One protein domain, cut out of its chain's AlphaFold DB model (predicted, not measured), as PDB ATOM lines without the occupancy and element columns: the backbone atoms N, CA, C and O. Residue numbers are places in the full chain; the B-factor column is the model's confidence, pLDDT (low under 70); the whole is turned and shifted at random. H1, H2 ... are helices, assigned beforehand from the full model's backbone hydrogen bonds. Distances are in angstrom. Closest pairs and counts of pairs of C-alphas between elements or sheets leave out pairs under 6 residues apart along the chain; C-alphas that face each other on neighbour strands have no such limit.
ATOM      1  N   SER A  25     189.663 216.184 111.290       72.50
ATOM      2  CA  SER A  25     189.706 215.578 109.952       72.50
ATOM      3  C   SER A  25     188.405 214.845 109.571       72.50
ATOM      4  O   SER A  25     187.883 215.027 108.468       72.50
ATOM      5  N   ALA A  26     187.817 214.077 110.493       75.44
ATOM      6  CA  ALA A  26     186.530 213.421 110.258       75.44
ATOM      7  C   ALA A  26     185.410 214.459 110.109       75.44
ATOM      8  O   ALA A  26     184.559 214.345 109.227       75.44
ATOM      9  N   LEU A  27     185.471 215.517 110.922       76.38
ATOM     10  CA  LEU A  27     184.546 216.641 110.870       76.38
ATOM     11  C   LEU A  27     184.582 217.322 109.498       76.38
ATOM     12  O   LEU A  27     183.529 217.524 108.900       76.38
ATOM     13  N   THR A  28     185.777 217.577 108.952       73.00
ATOM     14  CA  THR A  28     185.951 218.122 107.597       73.00
ATOM     15  C   THR A  28     185.386 217.211 106.514       73.00
ATOM     16  O   THR A  28     184.698 217.696 105.623       73.00
ATOM     17  N   LEU A  29     185.583 215.892 106.593       77.75
ATOM     18  CA  LEU A  29     184.986 214.971 105.620       77.75
ATOM     19  C   LEU A  29     183.454 215.009 105.670       77.75
ATOM     20  O   LEU A  29     182.811 215.026 104.624       77.75
ATOM     21  N   LEU A  30     182.874 215.079 106.867       74.00
ATOM     22  CA  LEU A  30     181.425 215.143 107.078       74.00
ATOM     23  C   LEU A  30     180.821 216.490 106.647       74.00
ATOM     24  O   LEU A  30     179.699 216.510 106.150       74.00
ATOM     25  N   THR A  31     181.549 217.608 106.787       72.50
ATOM     26  CA  THR A  31     181.064 218.925 106.328       72.50
ATOM     27  C   THR A  31     181.279 219.184 104.837       72.50
ATOM     28  O   THR A  31     180.473 219.903 104.250       72.50
ATOM     29  N   LEU A  32     182.354 218.670 104.228       70.69
ATOM     30  CA  LEU A  32     182.681 218.914 102.816       70.69
ATOM     31  C   LEU A  32     182.000 217.917 101.871       70.69
ATOM     32  O   LEU A  32     181.782 218.240 100.705       70.69
ATOM     33  N   LYS A  33     181.632 216.719 102.346       73.25
ATOM     34  CA  LYS A  33     180.821 215.772 101.572       73.25
ATOM     35  C   LYS A  33     179.421 216.389 101.374       73.25
ATOM     36  O   LYS A  33     178.734 216.639 102.365       73.25
ATOM     37  N   PRO A  34     178.979 216.659 100.128       57.59
ATOM     38  CA  PRO A  34     177.737 217.374  99.845       57.59
ATOM     39  C   PRO A  34     176.536 216.483 100.172       57.59
ATOM     40  O   PRO A  34     176.024 215.753  99.331       57.59
ATOM     41  N   SER A  35     176.105 216.510 101.426       59.12
ATOM     42  CA  SER A  35     174.890 215.850 101.889       59.12
ATOM     43  C   SER A  35     174.091 216.854 102.705       59.12
ATOM     44  O   SER A  35     174.205 216.850 103.922       59.12
ATOM     45  N   ASN A  36     173.372 217.758 102.025       62.31
ATOM     46  CA  ASN A  36     172.267 218.629 102.483       62.31
ATOM     47  C   ASN A  36     172.309 219.308 103.880       62.31
ATOM     48  O   ASN A  36     171.327 219.925 104.280       62.31
ATOM     49  N   GLY A  37     173.416 219.244 104.620       64.81
ATOM     50  CA  GLY A  37     173.478 219.607 106.037       64.81
ATOM     51  C   GLY A  37     174.892 219.706 106.617       64.81
ATOM     52  O   GLY A  37     175.033 219.829 107.830       64.81
ATOM     53  N   GLY A  38     175.940 219.697 105.783       71.94
ATOM     54  CA  GLY A  38     177.338 219.766 106.236       71.94
ATOM     55  C   GLY A  38     177.639 220.994 107.106       71.94
ATOM     56  O   GLY A  38     178.260 220.868 108.159       71.94
ATOM     57  N   PHE A  39     177.102 222.164 106.737       76.12
ATOM     58  CA  PHE A  39     177.244 223.387 107.537       76.12
ATOM     59  C   PHE A  39     176.508 223.300 108.885       76.12
ATOM     60  O   PHE A  39     177.041 223.719 109.909       76.12
ATOM     61  N   GLY A  40     175.311 222.700 108.909       79.00
ATOM     62  CA  GLY A  40     174.550 222.479 110.142       79.00
ATOM     63  C   GLY A  40     175.258 221.519 111.098       79.00
ATOM     64  O   GLY A  40     175.315 221.775 112.299       79.00
ATOM     65  N   TYR A  41     175.871 220.463 110.562       80.88
ATOM     66  CA  TYR A  41     176.672 219.516 111.336       80.88
ATOM     67  C   TYR A  41     177.907 220.180 111.960       80.88
ATOM     68  O   TYR A  41     178.221 219.942 113.128       80.88
ATOM     69  N   LEU A  42     178.575 221.065 111.214       81.88
ATOM     70  CA  LEU A  42     179.723 221.829 111.702       81.88
ATOM     71  C   LEU A  42     179.310 222.746 112.865       81.88
ATOM     72  O   LEU A  42     179.926 222.719 113.929       81.88
ATOM     73  N   LEU A  43     178.220 223.495 112.687       83.69
ATOM     74  CA  LEU A  43     177.715 224.454 113.669       83.69
ATOM     75  C   LEU A  43     177.246 223.755 114.958       83.69
ATOM     76  O   LEU A  43     177.637 224.159 116.052       83.69
ATOM     77  N   VAL A  44     176.486 222.660 114.835       85.19
ATOM     78  CA  VAL A  44     176.068 221.823 115.973       85.19
ATOM     79  C   VAL A  44     177.273 221.278 116.727       85.19
ATOM     80  O   VAL A  44     177.331 221.403 117.948       85.19
ATOM     81  N   THR A  45     178.252 220.706 116.022       84.88
ATOM     82  CA  THR A  45     179.405 220.092 116.692       84.88
ATOM     83  C   THR A  45     180.262 221.139 117.404       84.88
ATOM     84  O   THR A  45     180.722 220.907 118.522       84.88
ATOM     85  N   LEU A  46     180.423 222.324 116.806       85.75
ATOM     86  CA  LEU A  46     181.150 223.440 117.407       85.75
ATOM     87  C   LEU A  46     180.456 223.950 118.679       85.75
ATOM     88  O   LEU A  46     181.094 224.067 119.725       85.75
ATOM     89  N   LEU A  47     179.149 224.225 118.605       88.50
ATOM     90  CA  LEU A  47     178.377 224.720 119.747       88.50
ATOM     91  C   LEU A  47     178.323 223.697 120.880       88.50
ATOM     92  O   LEU A  47     178.490 224.065 122.041       88.50
ATOM     93  N   LEU A  48     178.143 222.417 120.554       87.81
ATOM     94  CA  LEU A  48     178.092 221.355 121.550       87.81
ATOM     95  C   LEU A  48     179.448 221.167 122.243       87.81
ATOM     96  O   LEU A  48     179.497 221.008 123.460       87.81
ATOM     97  N   SER A  49     180.555 221.267 121.497       86.25
ATOM     98  CA  SER A  49     181.901 221.245 122.081       86.25
ATOM     99  C   SER A  49     182.141 222.443 123.005       86.25
ATOM    100  O   SER A  49     182.742 222.287 124.069       86.25
ATOM    101  N   LEU A  50     181.670 223.636 122.630       87.56
ATOM    102  CA  LEU A  50     181.818 224.839 123.449       87.56
ATOM    103  C   LEU A  50     180.973 224.756 124.729       87.56
ATOM    104  O   LEU A  50     181.456 225.083 125.814       87.56
ATOM    105  N   ALA A  51     179.745 224.241 124.616       90.00
ATOM    106  CA  ALA A  51     178.867 223.973 125.749       90.00
ATOM    107  C   ALA A  51     179.476 222.937 126.708       90.00
ATOM    108  O   ALA A  51     179.475 223.148 127.920       90.00
ATOM    109  N   ALA A  52     180.065 221.857 126.186       88.50
ATOM    110  CA  ALA A  52     180.732 220.847 127.003       88.50
ATOM    111  C   ALA A  52     181.872 221.447 127.843       88.50
ATOM    112  O   ALA A  52     181.949 221.191 129.043       88.50
ATOM    113  N   ILE A  53     182.720 222.300 127.256       86.69
ATOM    114  CA  ILE A  53     183.811 222.973 127.984       86.69
ATOM    115  C   ILE A  53     183.250 223.932 129.044       86.69
ATOM    116  O   ILE A  53     183.728 223.941 130.182       86.69
ATOM    117  N   ALA A  54     182.211 224.696 128.693       88.44
ATOM    118  CA  ALA A  54     181.547 225.620 129.606       88.44
ATOM    119  C   ALA A  54     180.923 224.917 130.823       88.44
ATOM    120  O   ALA A  54     180.842 225.525 131.884       88.44
ATOM    121  N   VAL A  55     180.525 223.645 130.700       89.69
ATOM    122  CA  VAL A  55     179.997 222.830 131.809       89.69
ATOM    123  C   VAL A  55     181.111 222.105 132.576       89.69
ATOM    124  O   VAL A  55     181.120 222.104 133.806       89.69
ATOM    125  N   VAL A  56     182.085 221.513 131.879       86.75
ATOM    126  CA  VAL A  56     183.140 220.688 132.495       86.75
ATOM    127  C   VAL A  56     184.106 221.509 133.352       86.75
ATOM    128  O   VAL A  56     184.523 221.037 134.413       86.75
ATOM    129  N   ILE A  57     184.464 222.731 132.939       85.06
ATOM    130  CA  ILE A  57     185.371 223.595 133.713       85.06
ATOM    131  C   ILE A  57     184.790 223.951 135.094       85.06
ATOM    132  O   ILE A  57     185.463 223.667 136.091       85.06
ATOM    133  N   PRO A  58     183.575 224.523 135.221       81.50
ATOM    134  CA  PRO A  58     183.015 224.839 136.535       81.50
ATOM    135  C   PRO A  58     182.724 223.580 137.358       81.50
ATOM    136  O   PRO A  58     182.886 223.603 138.578       81.50
ATOM    137  N   MET A  59     182.356 222.463 136.721       84.19
ATOM    138  CA  MET A  59     182.168 221.188 137.420       84.19
ATOM    139  C   MET A  59     183.483 220.672 138.022       84.19
ATOM    140  O   MET A  59     183.520 220.290 139.190       84.19
ATOM    141  N   SER A  60     184.582 220.741 137.267       81.25
ATOM    142  CA  SER A  60     185.917 220.375 137.758       81.25
ATOM    143  C   SER A  60     186.355 221.269 138.916       81.25
ATOM    144  O   SER A  60     186.926 220.784 139.887       81.25
ATOM    145  N   GLN A  61     186.052 222.569 138.857       79.56
ATOM    146  CA  GLN A  61     186.349 223.496 139.952       79.56
ATOM    147  C   GLN A  61     185.564 223.161 141.227       79.56
ATOM    148  O   GLN A  61     186.145 223.179 142.309       79.56
ATOM    149  N   LYS A  62     184.278 222.796 141.114       78.38
ATOM    150  CA  LYS A  62     183.453 222.379 142.261       78.38
ATOM    151  C   LYS A  62     183.958 221.085 142.908       78.38
ATOM    152  O   LYS A  62     184.066 221.026 144.125       78.38
ATOM    153  N   LEU A  63     184.321 220.085 142.105       73.56
ATOM    154  CA  LEU A  63     184.820 218.794 142.600       73.56
ATOM    155  C   LEU A  63     186.189 218.902 143.289       73.56
ATOM    156  O   LEU A  63     186.471 218.161 144.224       73.56
ATOM    157  N   ILE A  64     187.050 219.815 142.835       68.19
ATOM    158  CA  ILE A  64     188.360 220.048 143.462       68.19
ATOM    159  C   ILE A  64     188.210 220.887 144.740       68.19
ATOM    160  O   ILE A  64     188.975 220.686 145.680       68.19
ATOM    161  N   ALA A  65     187.225 221.788 144.799       57.75
ATOM    162  CA  ALA A  65     186.939 222.591 145.987       57.75
ATOM    163  C   ALA A  65     186.370 221.769 147.160       57.75
ATOM    164  O   ALA A  65     186.605 222.136 148.303       57.75
ATOM    165  N   GLU A  66     185.668 220.659 146.897       53.41
ATOM    166  CA  GLU A  66     185.150 219.757 147.946       53.41
ATOM    167  C   GLU A  66     186.244 218.878 148.581       53.41
ATOM    168  O   GLU A  66     186.056 218.321 149.656       53.41
ATOM    169  N   LYS A  67     187.412 218.758 147.936       48.34
ATOM    170  CA  LYS A  67     188.518 217.913 148.410       48.34
ATOM    171  C   LYS A  67     189.596 218.691 149.182       48.34
ATOM    172  O   LYS A  67     190.756 218.271 149.172       48.34
TER     173      LYS A  67
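Overview. This is residues 25 to 67 of the 68 residues of a protein of freshwater metagenome (UniProt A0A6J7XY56). One long straight helix, H2, makes the length of a rod, and a short helix, H1, folds back over its first turns through a tight loop, as a lopsided helical hairpin. Beyond this hooked end residues 46 to 67, of which 46 to 65 belong to H2, stick out with nothing beside them. The printed part has 43 residues, with two named helices in the order H1, H2 and no named strand; its class is all helix. It is extended, with a radius of gyration of the C-alphas of 15.6 A, and its C-alphas span 50 by 16 by 8 A.

Along the chain. H1 covers residues 25 to 32 and is 10.6 A long from first to last C-alpha. It begins at C-alpha 25, at (189.706, 215.578, 109.952). Five residues follow, and then H2 covers residues 38 to 65, with 41.0 A from first to last C-alpha. It begins at C-alpha 38, at (177.338, 219.766, 106.236), and ends at C-alpha 65, at (186.939, 222.591, 145.987).

Arrangement. H1 and H2 touch, with 8 pairs of C-alphas within 8 A. Their closest C-alphas are those of Thr 31 and Gly 38, 3.8 A apart. H2 touches H1 with residues 38 to 42 alone. The two helices run opposite ways at a steep tilt of 38 degrees, only just beyond shallow, and form a helical hairpin. In H1 every O i to N i+4 pair is within hydrogen-bond range; in H2 it is 23 of 24.

Size, cuts and confidence. The two C-alphas farthest apart are those of Pro 34 and Lys 67, at 49.8 A. The printed part has no cut, and the link from H1 to H2 is tight. Residues 46 to 67, of which 46 to 65 belong to H2, stand free. The mean pLDDT of the printed part is 77.0; residues 34 to 37 and 64 to 67 of the model are under 70.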